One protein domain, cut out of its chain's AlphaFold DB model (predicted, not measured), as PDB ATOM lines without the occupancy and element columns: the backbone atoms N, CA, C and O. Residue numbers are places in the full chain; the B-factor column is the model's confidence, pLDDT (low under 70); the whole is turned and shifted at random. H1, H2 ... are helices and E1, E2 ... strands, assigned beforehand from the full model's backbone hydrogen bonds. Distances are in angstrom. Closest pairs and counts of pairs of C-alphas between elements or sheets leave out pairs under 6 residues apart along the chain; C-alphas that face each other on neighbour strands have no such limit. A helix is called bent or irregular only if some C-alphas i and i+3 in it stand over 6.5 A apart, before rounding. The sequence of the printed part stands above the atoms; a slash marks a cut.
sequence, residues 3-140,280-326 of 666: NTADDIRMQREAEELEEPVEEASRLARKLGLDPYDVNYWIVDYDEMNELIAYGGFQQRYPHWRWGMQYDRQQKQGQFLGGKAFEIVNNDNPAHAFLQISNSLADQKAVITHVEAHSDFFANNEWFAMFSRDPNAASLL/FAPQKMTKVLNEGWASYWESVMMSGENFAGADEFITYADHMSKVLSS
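Overview. This is residues 3 to 140 and 280 to 326 of the 666 residues of the protein "AbrB family transcriptional regulator" of Halobacteriales archaeon SW_7_65_23 (UniProt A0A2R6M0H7). A small sheet of three strands, E1, E3 and E2, sits in the middle of the domain, with the long helix H4 and the first arm of the bent helix H1 over one face and H2 over the other. H8 crosses H4 on its far side from the sheet, H9 packs on the first part of H4, and H3 packs on H2; the short helices H5, H6 and H7 have few contacts. The printed part has 185 residues, with nine named helices and three named strands that follow each other along the chain as H1 E1 H2 H3 E2 E3 H4 H5 H6 H7 H8 H9; the sheet is mixed, in the order E1 E3 E2, and the class is mostly helix. It is compact, with a radius of gyration of the C-alphas of 16.2 A and spans of 46 by 41 by 33 A.

Along the chain. The sheet holds E1, residues 38 to 43, E3, residues 94 to 99 and 16.7 A long, and E2, residues 86 to 89. H4 covers residues 104 to 123, 28.8 A, from C-alpha 104 at (167.576, 137.124, 181.208). H1, residues 3 to 30, was assigned as one helix by its hydrogen bonds but is bent, with C-alphas 16 and 19 7.3 A apart; its arms are H1a, residues 3 to 16, 19.8 A, from C-alpha 3 at (154.415, 135.240, 163.271), and H1b, residues 19 to 30, 16.3 A. The other helices are H2, 45 to 53; H3, 64 to 80, 23.5 A; H5, 125 to 128; H6, 136 to 140; H7, 280 to 285; H8, 287 to 304, 24.6 A; and H9, 313 to 324, ending at C-alpha 324, (165.822, 155.015, 189.663).

Arrangement. E1 and E3 are parallel, with N 41 and O 96 2.8 A apart, within hydrogen-bond range. E2 and E3 form an antiparallel hairpin, with N 89 and O 95 at 2.8 A. The sheet and the helices on both of its faces make three layers: H1a and H4 are on one face of the sheet, H2 is on the opposite face. H4 runs along the strands over E3, at a height over the sheet of 8.8 A. The closest C-alphas of H1a and E1 are Met 10 and Ile 42, 5.8 A. H2 touches H3, closest at the C-alphas of Ala 53 and Tyr 70, 5.0 A, at a steep tilt of 51 degrees. H4 is the hub. It touches H8, at Ala 116 and Ala 294, 4.7 A between C-alphas, at a steep tilt of 49 degrees, opposite ways. With residues 108 to 116 alone it touches H1b, at Ala 24 and Thr 112, 5.7 A between C-alphas. With residues 105 to 109 alone it touches H9, at Ala 105 and Tyr 316, 5.8 A between C-alphas. H5 and H7 only just touch, with 3 pairs of C-alphas within 8 A, the closest Phe 127 and Pro 282, 5.5 A. H6 touches no helix. Every O i to N i+4 pair is within hydrogen-bond range in H1a, H1b, H2, H3, H4, H6, H7, H8 and H9; H5 is too short for one.

Size, cuts and confidence. The farthest C-alphas, His 63 and Ala 310, are 47.2 A apart. Residues 141 to 279 are not printed, and C-alphas 140 and 280 are 11.4 A apart across the cut. Of the links that are printed whole, none is long. Mean pLDDT of the printed part is 90.0; residues 3 to 4 and 80 to 82 are under 70.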
ATOM      1  N   ASN A   3     154.434 135.669 161.862       56.62
ATOM      2  CA  ASN A   3     154.415 135.240 163.271       56.62
ATOM      3  C   ASN A   3     155.207 133.974 163.610       56.62
ATOM      4  O   ASN A   3     155.754 133.892 164.691       56.62
ATOM      5  N   THR A   4     155.369 132.998 162.711       63.03
ATOM      6  CA  THR A   4     155.851 131.670 163.142       63.03
ATOM      7  C   THR A   4     157.273 131.660 163.725       63.03
ATOM      8  O   THR A   4     157.599 130.763 164.489       63.03
ATOM      9  N   ALA A   5     158.144 132.607 163.358       71.75
ATOM     10  CA  ALA A   5     159.499 132.674 163.912       71.75
ATOM     11  C   ALA A   5     159.549 133.393 165.269       71.75
ATOM     12  O   ALA A   5     160.290 132.952 166.148       71.75
ATOM     13  N   ASP A   6     158.767 134.463 165.430       72.00
ATOM     14  CA  ASP A   6     158.644 135.176 166.700       72.00
ATOM     15  C   ASP A   6     157.861 134.331 167.715       72.00
ATOM     16  O   ASP A   6     158.349 134.173 168.827       72.00
ATOM     17  N   ASP A   7     156.791 133.637 167.302       78.12
ATOM     18  CA  ASP A   7     156.036 132.691 168.143       78.12
ATOM     19  C   ASP A   7     156.945 131.583 168.715       78.12
ATOM     20  O   ASP A   7     156.885 131.254 169.895       78.12
ATOM     21  N   ILE A   8     157.827 131.003 167.885       84.69
ATOM     22  CA  ILE A   8     158.782 129.973 168.335       84.69
ATOM     23  C   ILE A   8     159.800 130.564 169.318       84.69
ATOM     24  O   ILE A   8     160.216 129.878 170.251       84.69
ATOM     25  N   ARG A   9     160.232 131.815 169.107       84.56
ATOM     26  CA  ARG A   9     161.155 132.492 170.026       84.56
ATOM     27  C   ARG A   9     160.468 132.784 171.361       84.56
ATOM     28  O   ARG A   9     161.075 132.509 172.383       84.56
ATOM     29  N   MET A  10     159.227 133.271 171.343       85.94
ATOM     30  CA  MET A  10     158.413 133.520 172.540       85.94
ATOM     31  C   MET A  10     158.195 132.247 173.341       85.94
ATOM     32  O   MET A  10     158.396 132.248 174.547       85.94
ATOM     33  N   GLN A  11     157.843 131.148 172.670       86.69
ATOM     34  CA  GLN A  11     157.652 129.867 173.341       86.69
ATOM     35  C   GLN A  11     158.942 129.388 174.012       86.69
ATOM     36  O   GLN A  11     158.913 128.932 175.147       86.69
ATOM     37  N   ARG A  12     160.078 129.510 173.320       88.25
ATOM     38  CA  ARG A  12     161.367 129.130 173.891       88.25
ATOM     39  C   ARG A  12     161.754 130.010 175.081       88.25
ATOM     40  O   ARG A  12     162.260 129.484 176.059       88.25
ATOM     41  N   GLU A  13     161.530 131.318 174.983       89.75
ATOM     42  CA  GLU A  13     161.769 132.250 176.090       89.75
ATOM     43  C   GLU A  13     160.904 131.882 177.304       89.75
ATOM     44  O   GLU A  13     161.409 131.807 178.414       89.75
ATOM     45  N   ALA A  14     159.624 131.566 177.088       89.81
ATOM     46  CA  ALA A  14     158.726 131.130 178.154       89.81
ATOM     47  C   ALA A  14     159.213 129.838 178.836       89.81
ATOM     48  O   ALA A  14     159.218 129.772 180.058       89.81
ATOM     49  N   GLU A  15     159.674 128.847 178.061       90.81
ATOM     50  CA  GLU A  15     160.266 127.606 178.594       90.81
ATOM     51  C   GLU A  15     161.540 127.880 179.422       90.81
ATOM     52  O   GLU A  15     161.782 127.210 180.421       90.81
ATOM     53  N   GLU A  16     162.360 128.865 179.031       92.31
ATOM     54  CA  GLU A  16     163.575 129.261 179.765       92.31
ATOM     55  C   GLU A  16     163.260 130.025 181.074       92.31
ATOM     56  O   GLU A  16     164.109 130.075 181.963       92.31
ATOM     57  N   LEU A  17     162.046 130.573 181.227       94.31
ATOM     58  CA  LEU A  17     161.615 131.337 182.405       94.31
ATOM     59  C   LEU A  17     160.743 130.549 183.399       94.31
ATOM     60  O   LEU A  17     160.439 131.089 184.461       94.31
ATOM     61  N   GLU A  18     160.376 129.291 183.117       94.31
ATOM     62  CA  GLU A  18     159.562 128.465 184.033       94.31
ATOM     63  C   GLU A  18     160.194 128.358 185.431       94.31
ATOM     64  O   GLU A  18     159.531 128.608 186.436       94.31
ATOM     65  N   GLU A  19     161.491 128.043 185.499       94.56
ATOM     66  CA  GLU A  19     162.215 127.939 186.768       94.56
ATOM     67  C   GLU A  19     162.308 129.297 187.496       94.56
ATOM     68  O   GLU A  19     161.876 129.355 188.648       94.56
ATOM     69  N   PRO A  20     162.783 130.402 186.874       95.44
ATOM     70  CA  PRO A  20     162.747 131.723 187.503       95.44
ATOM     71  C   PRO A  20     161.369 132.125 188.043       95.44
ATOM     72  O   PRO A  20     161.274 132.642 189.149       95.44
ATOM     73  N   VAL A  21     160.288 131.872 187.308       96.50
ATOM     74  CA  VAL A  21     158.931 132.191 187.779       96.50
ATOM     75  C   VAL A  21     158.584 131.407 189.048       96.50
ATOM     76  O   VAL A  21     158.136 131.989 190.037       96.50
ATOM     77  N   GLU A  22     158.816 130.093 189.055       96.44
ATOM     78  CA  GLU A  22     158.535 129.263 190.231       96.44
ATOM     79  C   GLU A  22     159.380 129.666 191.445       96.44
ATOM     80  O   GLU A  22     158.874 129.718 192.570       96.44
ATOM     81  N   GLU A  23     160.666 129.934 191.232       97.00
ATOM     82  CA  GLU A  23     161.606 130.239 192.309       97.00
ATOM     83  C   GLU A  23     161.411 131.647 192.874       97.00
ATOM     84  O   GLU A  23     161.458 131.805 194.092       97.00
ATOM     85  N   ALA A  24     161.094 132.645 192.043       97.56
ATOM     86  CA  ALA A  24     160.742 133.984 192.518       97.56
ATOM     87  C   ALA A  24     159.489 133.942 193.401       97.56
ATOM     88  O   ALA A  24     159.489 134.482 194.506       97.56
ATOM     89  N   SER A  25     158.452 133.218 192.973       97.50
ATOM     90  CA  SER A  25     157.208 133.106 193.739       97.50
ATOM     91  C   SER A  25     157.384 132.327 195.056       97.50
ATOM     92  O   SER A  25     156.716 132.603 196.058       97.50
ATOM     93  N   ARG A  26     158.300 131.348 195.103       97.50
ATOM     94  CA  ARG A  26     158.688 130.663 196.354       97.50
ATOM     95  C   ARG A  26     159.490 131.580 197.276       97.50
ATOM     96  O   ARG A  26     159.227 131.593 198.479       97.50
ATOM     97  N   LEU A  27     160.440 132.334 196.727       97.88
ATOM     98  CA  LEU A  27     161.269 133.274 197.477       97.88
ATOM     99  C   LEU A  27     160.431 134.411 198.072       97.88
ATOM    100  O   LEU A  27     160.542 134.669 199.267       97.88
ATOM    101  N   ALA A  28     159.529 135.015 197.296       98.25
ATOM    102  CA  ALA A  28     158.593 136.030 197.780       98.25
ATOM    103  C   ALA A  28     157.827 135.539 199.025       98.25
ATOM    104  O   ALA A  28     157.823 136.201 200.063       98.25
ATOM    105  N   ARG A  29     157.283 134.313 198.982       98.06
ATOM    106  CA  ARG A  29     156.595 133.703 200.135       98.06
ATOM    107  C   ARG A  29     157.521 133.418 201.318       98.06
ATOM    108  O   ARG A  29     157.114 133.592 202.465       98.06
ATOM    109  N   LYS A  30     158.771 133.009 201.074       96.88
ATOM    110  CA  LYS A  30     159.786 132.849 202.134       96.88
ATOM    111  C   LYS A  30     160.119 134.173 202.826       96.88
ATOM    112  O   LYS A  30     160.310 134.180 204.040       96.88
ATOM    113  N   LEU A  31     160.133 135.273 202.074       98.12
ATOM    114  CA  LEU A  31     160.321 136.640 202.574       98.12
ATOM    115  C   LEU A  31     159.077 137.197 203.293       98.12
ATOM    116  O   LEU A  31     159.110 138.304 203.819       98.12
ATOM    117  N   GLY A  32     157.993 136.419 203.382       97.19
ATOM    118  CA  GLY A  32     156.769 136.811 204.081       97.19
ATOM    119  C   GLY A  32     155.812 137.657 203.242       97.19
ATOM    120  O   GLY A  32     154.923 138.289 203.813       97.19
ATOM    121  N   LEU A  33     155.987 137.675 201.918       98.31
ATOM    122  CA  LEU A  33     155.009 138.214 200.973       98.31
ATOM    123  C   LEU A  33     153.898 137.185 200.710       98.31
ATOM    124  O   LEU A  33     154.136 135.977 200.762       98.31
ATOM    125  N   ASP A  34     152.698 137.659 200.388       97.12
ATOM    126  CA  ASP A  34     151.546 136.830 200.007       97.12
ATOM    127  C   ASP A  34     150.925 137.343 198.694       97.12
ATOM    128  O   ASP A  34     149.861 137.970 198.706       97.12
ATOM    129  N   PRO A  35     151.615 137.146 197.553       97.06
ATOM    130  CA  PRO A  35     151.127 137.581 196.250       97.06
ATOM    131  C   PRO A  35     149.951 136.742 195.751       97.06
ATOM    132  O   PRO A  35     149.880 135.534 196.001       97.06
ATOM    133  N   TYR A  36     149.074 137.355 194.942       94.69
ATOM    134  CA  TYR A  36     148.209 136.574 194.054       94.69
ATOM    135  C   TYR A  36     149.065 135.687 193.148       94.69
ATOM    136  O   TYR A  36     150.177 136.060 192.764       94.69
ATOM    137  N   ASP A  37     148.520 134.537 192.749       94.88
ATOM    138  CA  ASP A  37     149.138 133.731 191.697       94.88
ATOM    139  C   ASP A  37     149.292 134.585 190.428       94.88
ATOM    140  O   ASP A  37     148.358 135.286 190.041       94.88
ATOM    141  N   VAL A  38     150.453 134.527 189.771       94.69
ATOM    142  CA  VAL A  38     150.758 135.365 188.604       94.69
ATOM    143  C   VAL A  38     150.845 134.522 187.333       94.69
ATOM    144  O   VAL A  38     151.569 133.530 187.256       94.69
ATOM    145  N   ASN A  39     150.137 134.950 186.289       92.56
ATOM    146  CA  ASN A  39     150.277 134.426 184.936       92.56
ATOM    147  C   ASN A  39     151.249 135.294 184.130       92.56
ATOM    148  O   ASN A  39     150.935 136.448 183.830       92.56
ATOM    149  N   TYR A  40     152.374 134.714 183.715       93.12
ATOM    150  CA  TYR A  40     153.392 135.383 182.905       93.12
ATOM    151  C   TYR A  40     153.183 135.137 181.403       93.12
ATOM    152  O   TYR A  40     153.038 133.996 180.959       93.12
ATOM    153  N   TRP A  41     153.195 136.207 180.605       91.19
ATOM    154  CA  TRP A  41     152.965 136.176 179.157       91.19
ATOM    155  C   TRP A  41     154.128 136.829 178.418       91.19
ATOM    156  O   TRP A  41     154.409 138.002 178.635       91.19
ATOM    157  N   ILE A  42     154.782 136.114 177.503       90.75
ATOM    158  CA  ILE A  42     155.821 136.715 176.656       90.75
ATOM    159  C   ILE A  42     155.174 137.397 175.456       90.75
ATOM    160  O   ILE A  42     154.463 136.744 174.692       90.75
ATOM    161  N   VAL A  43     155.461 138.685 175.282       89.38
ATOM    162  CA  VAL A  43     154.905 139.530 174.216       89.38
ATOM    163  C   VAL A  43     156.005 140.200 173.399       89.38
ATOM    164  O   VAL A  43     157.135 140.406 173.867       89.38
ATOM    165  N   ASP A  44     155.703 140.535 172.146       88.50
ATOM    166  CA  ASP A  44     156.604 141.343 171.325       88.50
ATOM    167  C   ASP A  44     156.480 142.849 171.613       88.50
ATOM    168  O   ASP A  44     155.775 143.303 172.512       88.50
ATOM    169  N   TYR A  45     157.255 143.646 170.877       85.25
ATOM    170  CA  TYR A  45     157.259 145.099 171.027       85.25
ATOM    171  C   TYR A  45     155.927 145.746 170.621       85.25
ATOM    172  O   TYR A  45     155.525 146.734 171.233       85.25
ATOM    173  N   ASP A  46     155.256 145.235 169.590       85.94
ATOM    174  CA  ASP A  46     154.009 145.825 169.102       85.94
ATOM    175  C   ASP A  46     152.853 145.473 170.049       85.94
ATOM    176  O   ASP A  46     152.084 146.365 170.409       85.94
ATOM    177  N   GLU A  47     152.802 144.224 170.520       88.38
ATOM    178  CA  GLU A  47     151.858 143.743 171.537       88.38
ATOM    179  C   GLU A  47     152.033 144.480 172.871       88.38
ATOM    180  O   GLU A  47     151.051 144.917 173.464       88.38
ATOM    181  N   MET A  48     153.275 144.698 173.321       88.38
ATOM    182  CA  MET A  48     153.553 145.485 174.529       88.38
ATOM    183  C   MET A  48     153.015 146.918 174.407       88.38
ATOM    184  O   MET A  48     152.358 147.425 175.312       88.38
ATOM    185  N   ASN A  49     153.244 147.580 173.268       87.19
ATOM    186  CA  ASN A  49     152.721 148.931 173.053       87.19
ATOM    187  C   ASN A  49     151.186 148.965 172.990       87.19
ATOM    188  O   ASN A  49     150.590 149.949 173.432       87.19
ATOM    189  N   GLU A  50     150.546 147.923 172.452       88.94
ATOM    190  CA  GLU A  50     149.085 147.784 172.461       88.94
ATOM    191  C   GLU A  50     148.552 147.636 173.888       88.94
ATOM    192  O   GLU A  50     147.646 148.372 174.278       88.94
ATOM    193  N   LEU A  51     149.165 146.765 174.693       88.38
ATOM    194  CA  LEU A  51     148.796 146.577 176.096       88.38
ATOM    195  C   LEU A  51     148.944 147.871 176.897       88.38
ATOM    196  O   LEU A  51     148.015 148.247 177.606       88.38
ATOM    197  N   ILE A  52     150.052 148.601 176.746       85.62
ATOM    198  CA  ILE A  52     150.254 149.896 177.419       85.62
ATOM    199  C   ILE A  52     149.184 150.900 177.001       85.62
ATOM    200  O   ILE A  52     148.611 151.583 177.849       85.62
ATOM    201  N   ALA A  53     148.877 150.972 175.703       87.12
ATOM    202  CA  ALA A  53     147.820 151.843 175.210       87.12
ATOM    203  C   ALA A  53     146.452 151.464 175.787       87.12
ATOM    204  O   ALA A  53     145.628 152.334 176.006       87.12
ATOM    205  N   TYR A  54     146.191 150.191 176.064       87.81
ATOM    206  CA  TYR A  54     144.935 149.733 176.660       87.81
ATOM    207  C   TYR A  54     144.965 149.661 178.195       87.81
ATOM    208  O   TYR A  54     143.995 149.195 178.804       87.81
ATOM    209  N   GLY A  55     146.037 150.145 178.831       83.88
ATOM    210  CA  GLY A  55     146.201 150.144 180.285       83.88
ATOM    211  C   GLY A  55     146.369 148.747 180.886       83.88
ATOM    212  O   GLY A  55     145.823 148.487 181.948       83.88
ATOM    213  N   GLY A  56     147.050 147.841 180.182       83.94
ATOM    214  CA  GLY A  56     147.337 146.465 180.617       83.94
ATOM    215  C   GLY A  56     146.361 145.417 180.092       83.94
ATOM    216  O   GLY A  56     146.588 144.217 180.229       83.94
ATOM    217  N   PHE A  57     145.282 145.831 179.429       86.62
ATOM    218  CA  PHE A  57     144.213 144.922 179.018       86.62
ATOM    219  C   PHE A  57     144.238 144.607 177.532       86.62
ATOM    220  O   PHE A  57     144.515 145.455 176.699       86.62
ATOM    221  N   GLN A  58     143.861 143.380 177.183       80.12
ATOM    222  CA  GLN A  58     143.787 142.940 175.786       80.12
ATOM    223  C   GLN A  58     142.549 143.475 175.054       80.12
ATOM    224  O   GLN A  58     142.515 143.506 173.826       80.12
ATOM    225  N   GLN A  59     141.501 143.849 175.791       84.62
ATOM    226  CA  GLN A  59     140.247 144.331 175.222       84.62
ATOM    227  C   GLN A  59     139.789 145.591 175.943       84.62
ATOM    228  O   GLN A  59     139.616 145.592 177.159       84.62
ATOM    229  N   ARG A  60     139.549 146.645 175.162       90.25
ATOM    230  CA  ARG A  60     138.908 147.890 175.591       90.25
ATOM    231  C   ARG A  60     137.817 148.269 174.600       90.25
ATOM    232  O   ARG A  60     137.765 147.755 173.475       90.25
ATOM    233  N   TYR A  61     136.929 149.159 175.026       91.62
ATOM    234  CA  TYR A  61     135.899 149.702 174.154       91.62
ATOM    235  C   TYR A  61     136.536 150.435 172.958       91.62
ATOM    236  O   TYR A  61     137.593 151.060 173.098       91.62
ATOM    237  N   PRO A  62     135.937 150.346 171.759       90.56
ATOM    238  CA  PRO A  62     136.475 150.995 170.568       90.56
ATOM    239  C   PRO A  62     136.444 152.520 170.727       90.56
ATOM    240  O   PRO A  62     135.376 153.117 170.771       90.56
ATOM    241  N   HIS A  63     137.615 153.154 170.788       93.88
ATOM    242  CA  HIS A  63     137.722 154.605 170.917       93.88
ATOM    243  C   HIS A  63     139.036 155.135 170.341       93.88
ATOM    244  O   HIS A  63     140.072 154.464 170.384       93.88
ATOM    245  N   TRP A  64     139.016 156.357 169.811       93.19
ATOM    246  CA  TRP A  64     140.179 156.969 169.163       93.19
ATOM    247  C   TRP A  64     141.318 157.278 170.153       93.19
ATOM    248  O   TRP A  64     142.486 157.249 169.747       93.19
ATOM    249  N   ARG A  65     141.006 157.490 171.450       92.69
ATOM    250  CA  ARG A  65     142.005 157.737 172.518       92.69
ATOM    251  C   ARG A  65     143.105 156.682 172.523       92.69
ATOM    252  O   ARG A  65     144.275 157.017 172.670       92.69
ATOM    253  N   TRP A  66     142.738 155.420 172.305       93.12
ATOM    254  CA  TRP A  66     143.678 154.313 172.391       93.12
ATOM    255  C   TRP A  66     144.671 154.315 171.232       93.12
ATOM    256  O   TRP A  66     145.862 154.101 171.433       93.12
ATOM    257  N   GLY A  67     144.212 154.653 170.024       91.94
ATOM    258  CA  GLY A  67     145.097 154.828 168.872       91.94
ATOM    259  C   GLY A  67     146.079 155.987 169.067       91.94
ATOM    260  O   GLY A  67     147.245 155.883 168.692       91.94
ATOM    261  N   MET A  68     145.629 157.074 169.700       92.00
ATOM    262  CA  MET A  68     146.497 158.199 170.054       92.00
ATOM    263  C   MET A  68     147.517 157.824 171.141       92.00
ATOM    264  O   MET A  68     148.685 158.201 171.032       92.00
ATOM    265  N   GLN A  69     147.108 157.067 172.162       89.56
ATOM    266  CA  GLN A  69     148.014 156.565 173.198       89.56
ATOM    267  C   GLN A  69     149.060 155.607 172.616       89.56
ATOM    268  O   GLN A  69     150.246 155.772 172.896       89.56
ATOM    269  N   TYR A  70     148.654 154.696 171.728       90.12
ATOM    270  CA  TYR A  70     149.566 153.807 171.009       90.12
ATOM    271  C   TYR A  70     150.602 154.587 170.187       90.12
ATOM    272  O   TYR A  70     151.802 154.339 170.300       90.12
ATOM    273  N   ASP A  71     150.168 155.572 169.392       89.50
ATOM    274  CA  ASP A  71     151.075 156.406 168.588       89.50
ATOM    275  C   ASP A  71     152.065 157.190 169.468       89.50
ATOM    276  O   ASP A  71     153.257 157.264 169.155       89.50
ATOM    277  N   ARG A  72     151.604 157.725 170.607       87.19
ATOM    278  CA  ARG A  72     152.467 158.402 171.586       87.19
ATOM    279  C   ARG A  72     153.507 157.446 172.174       87.19
ATOM    280  O   ARG A  72     154.692 157.784 172.178       87.19
ATOM    281  N   GLN A  73     153.078 156.267 172.621       83.62
ATOM    282  CA  GLN A  73     153.945 155.261 173.231       83.62
ATOM    283  C   GLN A  73     154.998 154.751 172.238       83.62
ATOM    284  O   GLN A  73     156.197 154.752 172.527       83.62
ATOM    285  N   GLN A  74     154.580 154.425 171.014       84.81
ATOM    286  CA  GLN A  74     155.480 153.978 169.954       84.81
ATOM    287  C   GLN A  74     156.560 155.029 169.645       84.81
ATOM    288  O   GLN A  74     157.736 154.689 169.469       84.81
ATOM    289  N   LYS A  75     156.190 156.317 169.605       85.56
ATOM    290  CA  LYS A  75     157.130 157.429 169.385       85.56
ATOM    291  C   LYS A  75     158.092 157.624 170.553       85.56
ATOM    292  O   LYS A  75     159.259 157.942 170.315       85.56
ATOM    293  N   GLN A  76     157.640 157.427 171.789       78.62
ATOM    294  CA  GLN A  76     158.505 157.501 172.966       78.62
ATOM    295  C   GLN A  76     159.609 156.439 172.904       78.62
ATOM    296  O   GLN A  76     160.784 156.780 173.064       78.62
ATOM    297  N   GLY A  77     159.273 155.196 172.554       72.00
ATOM    298  CA  GLY A  77     160.280 154.155 172.339       72.00
ATOM    299  C   GLY A  77     161.214 154.455 171.167       72.00
ATOM    300  O   GLY A  77     162.436 154.364 171.293       72.00
ATOM    301  N   GLN A  78     160.665 154.905 170.036       76.62
ATOM    302  CA  GLN A  78     161.447 155.148 168.823       76.62
ATOM    303  C   GLN A  78     162.429 156.328 168.937       76.62
ATOM    304  O   GLN A  78     163.525 156.263 168.375       76.62
ATOM    305  N   PHE A  79     162.034 157.421 169.596       77.00
ATOM    306  CA  PHE A  79     162.784 158.683 169.569       77.00
ATOM    307  C   PHE A  79     163.391 159.084 170.911       77.00
ATOM    308  O   PHE A  79     164.391 159.802 170.913       77.00
ATOM    309  N   LEU A  80     162.807 158.647 172.027       68.81
ATOM    310  CA  LEU A  80     163.230 159.036 173.377       68.81
ATOM    311  C   LEU A  80     163.897 157.884 174.138       68.81
ATOM    312  O   LEU A  80     164.428 158.108 175.220       68.81
ATOM    313  N   GLY A  81     163.916 156.676 173.561       62.38
ATOM    314  CA  GLY A  81     164.585 155.512 174.141       62.38
ATOM    315  C   GLY A  81     163.863 154.912 175.348       62.38
ATOM    316  O   GLY A  81     164.486 154.163 176.095       62.38
ATOM    317  N   GLY A  82     162.579 155.232 175.547       63.25
ATOM    318  CA  GLY A  82     161.762 154.603 176.585       63.25
ATOM    319  C   GLY A  82     161.512 153.132 176.259       63.25
ATOM    320  O   GLY A  82     161.061 152.812 175.160       63.25
ATOM    321  N   LYS A  83     161.807 152.234 177.197       70.06
ATOM    322  CA  LYS A  83     161.514 150.805 177.082       70.06
ATOM    323  C   LYS A  83     160.596 150.423 178.240       70.06
ATOM    324  O   LYS A  83     160.952 150.685 179.380       70.06
ATOM    325  N   ALA A  84     159.435 149.858 177.927       74.56
ATOM    326  CA  ALA A  84     158.586 149.211 178.918       74.56
ATOM    327  C   ALA A  84     159.055 147.765 179.058       74.56
ATOM    328  O   ALA A  84     159.163 147.056 178.054       74.56
ATOM    329  N   PHE A  85     159.410 147.371 180.272       76.06
ATOM    330  CA  PHE A  85     159.939 146.037 180.536       76.06
ATOM    331  C   PHE A  85     158.804 145.041 180.758       76.06
ATOM    332  O   PHE A  85     158.906 143.883 180.338       76.06
ATOM    333  N   GLU A  86     157.718 145.535 181.331       83.56
ATOM    334  CA  GLU A  86     156.548 144.818 181.778       83.56
ATOM    335  C   GLU A  86     155.259 145.636 181.639       83.56
ATOM    336  O   GLU A  86     155.248 146.813 181.280       83.56
ATOM    337  N   ILE A  87     154.151 144.962 181.912       86.25
ATOM    338  CA  ILE A  87     152.920 145.577 182.393       86.25
ATOM    339  C   ILE A  87     152.190 144.529 183.228       86.25
ATOM    340  O   ILE A  87     152.132 143.358 182.835       86.25
ATOM    341  N   VAL A  88     151.677 144.928 184.391       88.00
ATOM    342  CA  VAL A  88     151.010 144.028 185.339       88.00
ATOM    343  C   VAL A  88     149.577 144.473 185.610       88.00
ATOM    344  O   VAL A  88     149.303 145.650 185.842       88.00
ATOM    345  N   ASN A  89     148.670 143.501 185.609       85.75
ATOM    346  CA  ASN A  89     147.272 143.681 185.970       85.75
ATOM    347  C   ASN A  89     147.024 143.038 187.332       85.75
ATOM    348  O   ASN A  89     147.398 141.886 187.554       85.75
ATOM    349  N   ASN A  90     146.308 143.747 188.194       87.00
ATOM    350  CA  ASN A  90     145.968 143.333 189.553       87.00
ATOM    351  C   ASN A  90     144.738 142.408 189.633       87.00
ATOM    352  O   ASN A  90     143.979 142.500 190.591       87.00
ATOM    353  N   ASP A  91     144.508 141.558 188.629       86.38
ATOM    354  CA  ASP A  91     143.485 140.503 188.707       86.38
ATOM    355  C   ASP A  91     143.912 139.400 189.690       86.38
ATOM    356  O   ASP A  91     145.066 139.341 190.109       86.38
ATOM    357  N   ASN A  92     142.986 138.513 190.059       87.88
ATOM    358  CA  ASN A  92     143.289 137.290 190.799       87.88
ATOM    359  C   ASN A  92     142.873 136.052 189.975       87.88
ATOM    360  O   ASN A  92     141.674 135.757 189.872       87.88
ATOM    361  N   PRO A  93     143.815 135.305 189.366       92.44
ATOM    362  CA  PRO A  93     145.270 135.518 189.356       92.44
ATOM    363  C   PRO A  93     145.701 136.791 188.609       92.44
ATOM    364  O   PRO A  93     145.033 137.216 187.664       92.44
ATOM    365  N   ALA A  94     146.846 137.355 188.993       91.69
ATOM    366  CA  ALA A  94     147.441 138.515 188.339       91.69
ATOM    367  C   ALA A  94     147.962 138.136 186.947       91.69
ATOM    368  O   ALA A  94     148.245 136.971 186.653       91.69
ATOM    369  N   HIS A  95     148.095 139.121 186.063       90.81
ATOM    370  CA  HIS A  95     148.610 138.908 184.709       90.81
ATOM    371  C   HIS A  95     149.767 139.859 184.437       90.81
ATOM    372  O   HIS A  95     149.575 141.070 184.463       90.81
ATOM    373  N   ALA A  96     150.943 139.310 184.146       92.56
ATOM    374  CA  ALA A  96     152.142 140.072 183.832       92.56
ATOM    375  C   ALA A  96     152.610 139.770 182.409       92.56
ATOM    376  O   ALA A  96     152.796 138.612 182.031       92.56
ATOM    377  N   PHE A  97     152.800 140.813 181.610       91.44
ATOM    378  CA  PHE A  97     153.256 140.695 180.230       91.44
ATOM    379  C   PHE A  97     154.706 141.154 180.147       91.44
ATOM    380  O   PHE A  97     155.026 142.258 180.564       91.44
ATOM    381  N   LEU A  98     155.588 140.298 179.634       91.56
ATOM    382  CA  LEU A  98     157.039 140.472 179.625       91.56
ATOM    383  C   LEU A  98     157.522 140.641 178.190       91.56
ATOM    384  O   LEU A  98     157.209 139.838 177.306       91.56
ATOM    385  N   GLN A  99     158.325 141.672 177.947       89.19
ATOM    386  CA  GLN A  99     158.807 141.948 176.602       89.19
ATOM    387  C   GLN A  99     159.943 140.990 176.195       89.19
ATOM    388  O   GLN A  99     161.008 140.970 176.805       89.19
ATOM    389  N   ILE A 100     159.808 140.289 175.065       88.81
ATOM    390  CA  ILE A 100     160.807 139.314 174.560       88.81
ATOM    391  C   ILE A 100     162.213 139.881 174.268       88.81
ATOM    392  O   ILE A 100     163.150 139.143 173.981       88.81
ATOM    393  N   SER A 101     162.373 141.205 174.249       87.62
ATOM    394  CA  SER A 101     163.677 141.844 174.006       87.62
ATOM    395  C   SER A 101     164.499 142.072 175.279       87.62
ATOM    396  O   SER A 101     165.593 142.639 175.209       87.62
ATOM    397  N   ASN A 102     163.957 141.698 176.436       89.81
ATOM    398  CA  ASN A 102     164.632 141.739 177.727       89.81
ATOM    399  C   ASN A 102     165.797 140.742 177.759       89.81
ATOM    400  O   ASN A 102     165.751 139.690 177.125       89.81
ATOM    401  N   SER A 103     166.876 141.098 178.457       92.25
ATOM    402  CA  SER A 103     167.903 140.114 178.804       92.25
ATOM    403  C   SER A 103     167.379 139.193 179.911       92.25
ATOM    404  O   SER A 103     166.447 139.569 180.612       92.25
ATOM    405  N   LEU A 104     167.989 138.023 180.121       93.12
ATOM    406  CA  LEU A 104     167.576 137.124 181.208       93.12
ATOM    407  C   LEU A 104     167.610 137.818 182.584       93.12
ATOM    408  O   LEU A 104     166.693 137.648 183.377       93.12
ATOM    409  N   ALA A 105     168.620 138.660 182.828       94.25
ATOM    410  CA  ALA A 105     168.712 139.472 184.040       94.25
ATOM    411  C   ALA A 105     167.522 140.441 184.181       94.25
ATOM    412  O   ALA A 105     166.962 140.564 185.266       94.25
ATOM    413  N   ASP A 106     167.108 141.087 183.086       93.88
ATOM    414  CA  ASP A 106     165.943 141.981 183.087       93.88
ATOM    415  C   ASP A 106     164.637 141.200 183.279       93.88
ATOM    416  O   ASP A 106     163.758 141.669 183.990       93.88
ATOM    417  N   GLN A 107     164.505 140.011 182.676       95.12
ATOM    418  CA  GLN A 107     163.330 139.155 182.873       95.12
ATOM    419  C   GLN A 107     163.205 138.739 184.338       95.12
ATOM    420  O   GLN A 107     162.125 138.833 184.905       95.12
ATOM    421  N   LYS A 108     164.311 138.317 184.962       96.31
ATOM    422  CA  LYS A 108     164.341 137.960 186.382       96.31
ATOM    423  C   LYS A 108     163.975 139.142 187.280       96.31
ATOM    424  O   LYS A 108     163.139 138.952 188.152       96.31
ATOM    425  N   ALA A 109     164.531 140.329 187.016       95.62
ATOM    426  CA  ALA A 109     164.184 141.555 187.739       95.62
ATOM    427  C   ALA A 109     162.675 141.826 187.659       95.62
ATOM    428  O   ALA A 109     162.001 141.882 188.681       95.62
ATOM    429  N   VAL A 110     162.126 141.833 186.439       94.50
ATOM    430  CA  VAL A 110     160.690 142.011 186.200       94.50
ATOM    431  C   VAL A 110     159.852 140.968 186.934       94.50
ATOM    432  O   VAL A 110     158.850 141.327 187.539       94.50
ATOM    433  N   ILE A 111     160.232 139.688 186.898       97.56
ATOM    434  CA  ILE A 111     159.505 138.623 187.603       97.56
ATOM    435  C   ILE A 111     159.488 138.913 189.108       97.56
ATOM    436  O   ILE A 111     158.422 138.920 189.715       97.56
ATOM    437  N   THR A 112     160.640 139.214 189.712       97.75
ATOM    438  CA  THR A 112     160.714 139.528 191.146       97.75
ATOM    439  C   THR A 112     159.940 140.801 191.514       97.75
ATOM    440  O   THR A 112     159.254 140.821 192.534       97.75
ATOM    441  N   HIS A 113     159.967 141.827 190.661       97.44
ATOM    442  CA  HIS A 113     159.183 143.060 190.815       97.44
ATOM    443  C   HIS A 113     157.681 142.787 190.770       97.44
ATOM    444  O   HIS A 113     156.915 143.273 191.599       97.44
ATOM    445  N   VAL A 114     157.254 141.961 189.815       97.06
ATOM    446  CA  VAL A 114     155.855 141.577 189.617       97.06
ATOM    447  C   VAL A 114     155.322 140.771 190.797       97.06
ATOM    448  O   VAL A 114     154.191 141.019 191.212       97.06
ATOM    449  N   GLU A 115     156.099 139.844 191.367       98.31
ATOM    450  CA  GLU A 115     155.684 139.136 192.590       98.31
ATOM    451  C   GLU A 115     155.433 140.133 193.733       98.31
ATOM    452  O   GLU A 115     154.429 140.033 194.435       98.31
ATOM    453  N   ALA A 116     156.281 141.152 193.884       98.25
ATOM    454  CA  ALA A 116     156.096 142.175 194.909       98.25
ATOM    455  C   ALA A 116     154.900 143.108 194.626       98.25
ATOM    456  O   ALA A 116     154.151 143.432 195.547       98.25
ATOM    457  N   HIS A 117     154.645 143.481 193.368       97.31
ATOM    458  CA  HIS A 117     153.404 144.165 192.981       97.31
ATOM    459  C   HIS A 117     152.160 143.325 193.275       97.31
ATOM    460  O   HIS A 117     151.174 143.838 193.795       97.31
ATOM    461  N   SER A 118     152.201 142.033 192.952       97.38
ATOM    462  CA  SER A 118     151.093 141.109 193.192       97.38
ATOM    463  C   SER A 118     150.773 141.003 194.688       97.38
ATOM    464  O   SER A 118     149.604 141.031 195.076       97.38
ATOM    465  N   ASP A 119     151.803 140.970 195.539       98.31
ATOM    466  CA  ASP A 119     151.664 141.067 196.996       98.31
ATOM    467  C   ASP A 119     151.059 142.405 197.435       98.31
ATOM    468  O   ASP A 119     150.153 142.417 198.270       98.31
ATOM    469  N   PHE A 120     151.498 143.518 196.846       97.94
ATOM    470  CA  PHE A 120     150.937 144.833 197.139       97.94
ATOM    471  C   PHE A 120     149.436 144.892 196.825       97.94
ATOM    472  O   PHE A 120     148.636 145.293 197.670       97.94
ATOM    473  N   PHE A 121     149.041 144.441 195.632       95.12
ATOM    474  CA  PHE A 121     147.645 144.424 195.194       95.12
ATOM    475  C   PHE A 121     146.758 143.569 196.098       95.12
ATOM    476  O   PHE A 121     145.630 143.962 196.397       95.12
ATOM    477  N   ALA A 122     147.264 142.415 196.536       96.06
ATOM    478  CA  ALA A 122     146.521 141.483 197.371       96.06
ATOM    479  C   ALA A 122     146.300 141.988 198.801       96.06
ATOM    480  O   ALA A 122     145.316 141.608 199.442       96.06
ATOM    481  N   ASN A 123     147.196 142.847 199.293       96.56
ATOM    482  CA  ASN A 123     147.294 143.165 200.712       96.56
ATOM    483  C   ASN A 123     147.194 144.661 201.039       96.56
ATOM    484  O   ASN A 123     147.562 145.040 202.145       96.56
ATOM    485  N   ASN A 124     146.717 145.507 200.123       96.50
ATOM    486  CA  ASN A 124     146.463 146.931 200.369       96.50
ATOM    487  C   ASN A 124     144.951 147.226 200.428       96.50
ATOM    488  O   ASN A 124     144.179 146.837 199.545       96.50
ATOM    489  N   GLU A 125     144.504 147.935 201.467       93.62
ATOM    490  CA  GLU A 125     143.079 148.168 201.723       93.62
ATOM    491  C   GLU A 125     142.407 149.058 200.664       93.62
ATOM    492  O   GLU A 125     141.203 148.918 200.424       93.62
ATOM    493  N   TRP A 126     143.160 149.920 199.969       91.50
ATOM    494  CA  TRP A 126     142.633 150.774 198.896       91.50
ATOM    495  C   TRP A 126     142.230 149.959 197.667       91.50
ATOM    496  O   TRP A 126     141.198 150.229 197.058       91.50
ATOM    497  N   PHE A 127     142.971 148.899 197.341       92.19
ATOM    498  CA  PHE A 127     142.551 147.939 196.313       92.19
ATOM    499  C   PHE A 127     141.286 147.184 196.742       92.19
ATOM    500  O   PHE A 127     140.349 147.014 195.952       92.19
ATOM    501  N   ALA A 128     141.204 146.816 198.025       88.44
ATOM    502  CA  ALA A 128     140.046 146.133 198.593       88.44
ATOM    503  C   ALA A 128     138.762 146.989 198.622       88.44
ATOM    504  O   ALA A 128     137.676 146.419 198.774       88.44
ATOM    505  N   MET A 129     138.850 148.319 198.468       84.88
ATOM    506  CA  MET A 129     137.680 149.199 198.331       84.88
ATOM    507  C   MET A 129     136.883 148.941 197.053       84.88
ATOM    508  O   MET A 129     135.662 149.104 197.062       84.88
ATOM    509  N   PHE A 130     137.557 148.549 195.968       83.25
ATOM    510  CA  PHE A 130     136.898 148.215 194.711       83.25
ATOM    511  C   PHE A 130     136.459 146.747 194.689       83.25
ATOM    512  O   PHE A 130     135.292 146.436 194.451       83.25
ATOM    513  N   SER A 131     137.389 145.822 194.941       82.06
ATOM    514  CA  SER A 131     137.094 144.392 195.054       82.06
ATOM    515  C   SER A 131     138.206 143.666 195.801       82.06
ATOM    516  O   SER A 131     139.380 143.941 195.589       82.06
ATOM    517  N   ARG A 132     137.841 142.671 196.620       81.06
ATOM    518  CA  ARG A 132     138.795 141.719 197.225       81.06
ATOM    519  C   ARG A 132     139.127 140.523 196.324       81.06
ATOM    520  O   ARG A 132     140.020 139.754 196.651       81.06
ATOM    521  N   ASP A 133     138.379 140.349 195.237       82.69
ATOM    522  CA  ASP A 133     138.604 139.310 194.225       82.69
ATOM    523  C   ASP A 133     138.463 139.945 192.827       82.69
ATOM    524  O   ASP A 133     137.386 139.910 192.216       82.69
ATOM    525  N   PRO A 134     139.480 140.699 192.378       84.25
ATOM    526  CA  PRO A 134     139.423 141.450 191.129       84.25
ATOM    527  C   PRO A 134     139.452 140.532 189.894       84.25
ATOM    528  O   PRO A 134     140.232 139.588 189.796       84.25
ATOM    529  N   ASN A 135     138.581 140.836 188.929       86.19
ATOM    530  CA  ASN A 135     138.572 140.238 187.589       86.19
ATOM    531  C   ASN A 135     138.206 141.312 186.557       86.19
ATOM    532  O   ASN A 135     137.136 141.309 185.930       86.19
ATOM    533  N   ALA A 136     139.086 142.299 186.471       86.25
ATOM    534  CA  ALA A 136     139.011 143.443 185.597       86.25
ATOM    535  C   ALA A 136     139.100 143.044 184.128       86.25
ATOM    536  O   ALA A 136     138.365 143.608 183.322       86.25
ATOM    537  N   ALA A 137     139.880 142.021 183.763       83.00
ATOM    538  CA  ALA A 137     139.925 141.556 182.377       83.00
ATOM    539  C   ALA A 137     138.529 141.156 181.869       83.00
ATOM    540  O   ALA A 137     138.111 141.565 180.782       83.00
ATOM    541  N   SER A 138     137.760 140.419 182.679       84.56
ATOM    542  CA  SER A 138     136.378 140.067 182.326       84.56
ATOM    543  C   SER A 138     135.424 141.258 182.421       84.56
ATOM    544  O   SER A 138     134.473 141.332 181.647       84.56
ATOM    545  N   LEU A 139     135.633 142.165 183.381       88.25
ATOM    546  CA  LEU A 139     134.828 143.381 183.534       88.25
ATOM    547  C   LEU A 139     134.938 144.280 182.297       88.25
ATOM    548  O   LEU A 139     133.926 144.572 181.665       88.25
ATOM    549  N   LEU A 140     136.164 144.639 181.925       88.12
ATOM    550  CA  LEU A 140     136.479 145.525 180.807       88.12
ATOM    551  C   LEU A 140     136.101 144.902 179.463       88.12
ATOM    552  O   LEU A 140     135.620 145.601 178.575       88.12
ATOM    553  N   PHE A 280     140.635 151.810 188.328       91.38
ATOM    554  CA  PHE A 280     141.999 152.321 188.144       91.38
ATOM    555  C   PHE A 280     142.455 153.282 189.252       91.38
ATOM    556  O   PHE A 280     143.651 153.564 189.349       91.38
ATOM    557  N   ALA A 281     141.540 153.792 190.080       92.31
ATOM    558  CA  ALA A 281     141.855 154.763 191.124       92.31
ATOM    559  C   ALA A 281     142.917 154.264 192.125       92.31
ATOM    560  O   ALA A 281     143.927 154.958 192.260       92.31
ATOM    561  N   PRO A 282     142.814 153.065 192.742       92.38
ATOM    562  CA  PRO A 282     143.806 152.599 193.717       92.38
ATOM    563  C   PRO A 282     145.237 152.596 193.174       92.38
ATOM    564  O   PRO A 282     146.156 153.041 193.858       92.38
ATOM    565  N   GLN A 283     145.432 152.191 191.914       90.88
ATOM    566  CA  GLN A 283     146.749 152.185 191.271       90.88
ATOM    567  C   GLN A 283     147.327 153.598 191.095       90.88
ATOM    568  O   GLN A 283     148.540 153.782 191.165       90.88
ATOM    569  N   LYS A 284     146.475 154.608 190.880       91.12
ATOM    570  CA  LYS A 284     146.902 156.012 190.816       91.12
ATOM    571  C   LYS A 284     147.164 156.605 192.207       91.12
ATOM    572  O   LYS A 284     148.027 157.466 192.319       91.12
ATOM    573  N   MET A 285     146.440 156.159 193.239       92.00
ATOM    574  CA  MET A 285     146.581 156.645 194.624       92.00
ATOM    575  C   MET A 285     147.792 156.073 195.357       92.00
ATOM    576  O   MET A 285     148.219 156.647 196.352       92.00
ATOM    577  N   THR A 286     148.290 154.916 194.929       94.56
ATOM    578  CA  THR A 286     149.319 154.135 195.635       94.56
ATOM    579  C   THR A 286     150.582 153.963 194.796       94.56
ATOM    580  O   THR A 286     151.335 153.013 194.985       94.56
ATOM    581  N   LYS A 287     150.812 154.836 193.814       93.25
ATOM    582  CA  LYS A 287     151.864 154.654 192.817       93.25
ATOM    583  C   LYS A 287     153.262 154.682 193.431       93.25
ATOM    584  O   LYS A 287     154.050 153.786 193.155       93.25
ATOM    585  N   VAL A 288     153.590 155.682 194.245       95.50
ATOM    586  CA  VAL A 288     154.897 155.763 194.930       95.50
ATOM    587  C   VAL A 288     155.066 154.589 195.883       95.50
ATOM    588  O   VAL A 288     156.104 153.930 195.878       95.50
ATOM    589  N   LEU A 289     154.025 154.301 196.662       96.88
ATOM    590  CA  LEU A 289     154.021 153.239 197.656       96.88
ATOM    591  C   LEU A 289     154.251 151.858 197.012       96.88
ATOM    592  O   LEU A 289     155.125 151.111 197.454       96.88
ATOM    593  N   ASN A 290     153.521 151.552 195.937       97.69
ATOM    594  CA  ASN A 290     153.574 150.285 195.209       97.69
ATOM    595  C   ASN A 290     154.875 150.108 194.408       97.69
ATOM    596  O   ASN A 290     155.513 149.064 194.507       97.69
ATOM    597  N   GLU A 291     155.303 151.113 193.633       96.56
ATOM    598  CA  GLU A 291     156.552 151.018 192.855       96.56
ATOM    599  C   GLU A 291     157.780 150.940 193.766       96.56
ATOM    600  O   GLU A 291     158.720 150.199 193.480       96.56
ATOM    601  N   GLY A 292     157.757 151.660 194.891       97.81
ATOM    602  CA  GLY A 292     158.770 151.545 195.933       97.81
ATOM    603  C   GLY A 292     158.790 150.169 196.590       97.81
ATOM    604  O   GLY A 292     159.865 149.606 196.780       97.81
ATOM    605  N   TRP A 293     157.615 149.612 196.911       98.62
ATOM    606  CA  TRP A 293     157.494 148.282 197.522       98.62
ATOM    607  C   TRP A 293     158.091 147.219 196.606       98.62
ATOM    608  O   TRP A 293     158.915 146.408 197.030       98.62
ATOM    609  N   ALA A 294     157.724 147.274 195.327       98.12
ATOM    610  CA  ALA A 294     158.234 146.354 194.332       98.12
ATOM    611  C   ALA A 294     159.742 146.523 194.103       98.12
ATOM    612  O   ALA A 294     160.463 145.530 194.121       98.12
ATOM    613  N   SER A 295     160.238 147.762 194.047       97.88
ATOM    614  CA  SER A 295     161.672 148.066 193.922       97.88
ATOM    615  C   SER A 295     162.498 147.548 195.107       97.88
ATOM    616  O   SER A 295     163.598 147.026 194.919       97.88
ATOM    617  N   TYR A 296     161.977 147.678 196.332       98.38
ATOM    618  CA  TYR A 296     162.642 147.201 197.546       98.38
ATOM    619  C   TYR A 296     162.798 145.676 197.518       98.38
ATOM    620  O   TYR A 296     163.908 145.154 197.637       98.38
ATOM    621  N   TRP A 297     161.701 144.949 197.291       98.50
ATOM    622  CA  TRP A 297     161.726 143.485 197.289       98.50
ATOM    623  C   TRP A 297     162.409 142.897 196.051       98.50
ATOM    624  O   TRP A 297     163.101 141.888 196.185       98.50
ATOM    625  N   GLU A 298     162.295 143.535 194.879       97.94
ATOM    626  CA  GLU A 298     163.112 143.218 193.698       97.94
ATOM    627  C   GLU A 298     164.595 143.273 194.077       97.94
ATOM    628  O   GLU A 298     165.324 142.308 193.848       97.94
ATOM    629  N   SER A 299     165.035 144.355 194.733       96.62
ATOM    630  CA  SER A 299     166.425 144.522 195.163       96.62
ATOM    631  C   SER A 299     166.876 143.431 196.131       96.62
ATOM    632  O   SER A 299     167.933 142.827 195.908       96.62
ATOM    633  N   VAL A 300     166.075 143.120 197.155       97.12
ATOM    634  CA  VAL A 300     166.369 142.044 198.120       97.12
ATOM    635  C   VAL A 300     166.504 140.695 197.409       97.12
ATOM    636  O   VAL A 300     167.491 139.987 197.614       97.12
ATOM    637  N   MET A 301     165.566 140.349 196.523       97.75
ATOM    638  CA  MET A 301     165.595 139.076 195.797       97.75
ATOM    639  C   MET A 301     166.769 139.005 194.813       97.75
ATOM    640  O   MET A 301     167.570 138.068 194.860       97.75
ATOM    641  N   MET A 302     166.913 140.010 193.948       96.50
ATOM    642  CA  MET A 302     167.914 140.035 192.881       96.50
ATOM    643  C   MET A 302     169.341 140.113 193.409       96.50
ATOM    644  O   MET A 302     170.203 139.372 192.932       96.50
ATOM    645  N   SER A 303     169.600 140.999 194.373       92.81
ATOM    646  CA  SER A 303     170.953 141.257 194.873       92.81
ATOM    647  C   SER A 303     171.298 140.486 196.146       92.81
ATOM    648  O   SER A 303     172.428 140.019 196.277       92.81
ATOM    649  N   GLY A 304     170.344 140.334 197.067       91.56
ATOM    650  CA  GLY A 304     170.569 139.738 198.383       91.56
ATOM    651  C   GLY A 304     170.494 138.209 198.399       91.56
ATOM    652  O   GLY A 304     171.189 137.563 199.187       91.56
ATOM    653  N   GLU A 305     169.695 137.627 197.501       93.94
ATOM    654  CA  GLU A 305     169.441 136.181 197.441       93.94
ATOM    655  C   GLU A 305     169.921 135.499 196.157       93.94
ATOM    656  O   GLU A 305     169.461 134.412 195.806       93.94
ATOM    657  N   ASN A 306     170.904 136.110 195.485       87.88
ATOM    658  CA  ASN A 306     171.575 135.575 194.294       87.88
ATOM    659  C   ASN A 306     170.626 135.214 193.139       87.88
ATOM    660  O   ASN A 306     170.971 134.392 192.288       87.88
ATOM    661  N   PHE A 307     169.447 135.836 193.072       91.56
ATOM    662  CA  PHE A 307     168.526 135.596 191.965       91.56
ATOM    663  C   PHE A 307     169.116 136.110 190.640       91.56
ATOM    664  O   PHE A 307     169.028 135.439 189.603       91.56
ATOM    665  N   ALA A 308     169.828 137.245 190.695       92.88
ATOM    666  CA  ALA A 308     170.785 137.629 189.667       92.88
ATOM    667  C   ALA A 308     172.081 136.819 189.827       92.88
ATOM    668  O   ALA A 308     172.802 136.949 190.819       92.88
ATOM    669  N   GLY A 309     172.424 136.033 188.810       90.25
ATOM    670  CA  GLY A 309     173.699 135.323 188.751       90.25
ATOM    671  C   GLY A 309     174.905 136.271 188.716       90.25
ATOM    672  O   GLY A 309     174.807 137.454 188.378       90.25
ATOM    673  N   ALA A 310     176.095 135.743 189.010       88.94
ATOM    674  CA  ALA A 310     177.327 136.539 189.058       88.94
ATOM    675  C   ALA A 310     177.664 137.256 187.729       88.94
ATOM    676  O   ALA A 310     178.310 138.305 187.734       88.94
ATOM    677  N   ASP A 311     177.248 136.703 186.588       92.25
ATOM    678  CA  ASP A 311     177.381 137.303 185.256       92.25
ATOM    679  C   ASP A 311     176.195 138.199 184.852       92.25
ATOM    680  O   ASP A 311     176.306 138.973 183.898       92.25
ATOM    681  N   GLU A 312     175.099 138.160 185.610       94.50
ATOM    682  CA  GLU A 312     173.883 138.958 185.416       94.50
ATOM    683  C   GLU A 312     173.890 140.240 186.263       94.50
ATOM    684  O   GLU A 312     173.371 141.265 185.819       94.50
ATOM    685  N   PHE A 313     174.536 140.223 187.434       92.75
ATOM    686  CA  PHE A 313     174.476 141.291 188.442       92.75
ATOM    687  C   PHE A 313     174.795 142.694 187.905       92.75
ATOM    688  O   PHE A 313     174.117 143.661 188.235       92.75
ATOM    689  N   ILE A 314     175.812 142.835 187.047       94.12
ATOM    690  CA  ILE A 314     176.165 144.143 186.466       94.12
ATOM    691  C   ILE A 314     175.091 144.635 185.487       94.12
ATOM    692  O   ILE A 314     174.842 145.836 185.411       94.12
ATOM    693  N   THR A 315     174.462 143.721 184.746       93.25
ATOM    694  CA  THR A 315     173.352 144.050 183.839       93.25
ATOM    695  C   THR A 315     172.144 144.512 184.646       93.25
ATOM    696  O   THR A 315     171.578 145.557 184.341       93.25
ATOM    697  N   TYR A 316     171.827 143.789 185.723       94.56
ATOM    698  CA  TYR A 316     170.784 144.160 186.672       94.56
ATOM    699  C   TYR A 316     171.037 145.539 187.306       94.56
ATOM    700  O   TYR A 316     170.181 146.414 187.247       94.56
ATOM    701  N   ALA A 317     172.240 145.790 187.829       93.38
ATOM    702  CA  ALA A 317     172.574 147.075 188.443       93.38
ATOM    703  C   ALA A 317     172.484 148.252 187.448       93.38
ATOM    704  O   ALA A 317     172.026 149.338 187.808       93.38
ATOM    705  N   ASP A 318     172.895 148.054 186.188       91.19
ATOM    706  CA  ASP A 318     172.729 149.060 185.129       91.19
ATOM    707  C   ASP A 318     171.245 149.317 184.820       91.19
ATOM    708  O   ASP A 318     170.856 150.475 184.658       91.19
ATOM    709  N   HIS A 319     170.412 148.271 184.790       89.19
ATOM    710  CA  HIS A 319     168.959 148.391 184.644       89.19
ATOM    711  C   HIS A 319     168.350 149.192 185.803       89.19
ATOM    712  O   HIS A 319     167.799 150.269 185.555       89.19
ATOM    713  N   MET A 320     168.527 148.744 187.047       91.56
ATOM    714  CA  MET A 320     167.963 149.399 188.232       91.56
ATOM    715  C   MET A 320     168.383 150.873 188.315       91.56
ATOM    716  O   MET A 320     167.556 151.761 188.511       91.56
ATOM    717  N   SER A 321     169.653 151.188 188.018       91.69
ATOM    718  CA  SER A 321     170.130 152.579 188.015       91.69
ATOM    719  C   SER A 321     169.386 153.487 187.027       91.69
ATOM    720  O   SER A 321     169.181 154.668 187.314       91.69
ATOM    721  N   LYS A 322     168.953 152.962 185.872       88.62
ATOM    722  CA  LYS A 322     168.194 153.723 184.867       88.62
ATOM    723  C   LYS A 322     166.753 153.950 185.298       88.62
ATOM    724  O   LYS A 322     166.230 155.030 185.029       88.62
ATOM    725  N   VAL A 323     166.142 152.960 185.948       87.88
ATOM    726  CA  VAL A 323     164.789 153.065 186.510       87.88
ATOM    727  C   VAL A 323     164.776 154.131 187.605       87.88
ATOM    728  O   VAL A 323     164.010 155.090 187.520       87.88
ATOM    729  N   LEU A 324     165.711 154.058 188.555       90.31
ATOM    730  CA  LEU A 324     165.822 155.015 189.663       90.31
ATOM    731  C   LEU A 324     166.266 156.422 189.218       90.31
ATOM    732  O   LEU A 324     165.881 157.414 189.825       90.31
ATOM    733  N   SER A 325     166.992 156.548 188.102       87.44
ATOM    734  CA  SER A 325     167.432 157.852 187.568       87.44
ATOM    735  C   SER A 325     166.495 158.450 186.508       87.44
ATOM    736  O   SER A 325     166.901 159.357 185.770       87.44
ATOM    737  N   SER A 326     165.272 157.930 186.360       82.50
ATOM    738  CA  SER A 326     164.318 158.462 185.384       82.50
ATOM    739  C   SER A 326     163.911 159.908 185.722       82.50
ATOM    740  O   SER A 326     163.873 160.313 186.882       82.50
TER     741      SER A 326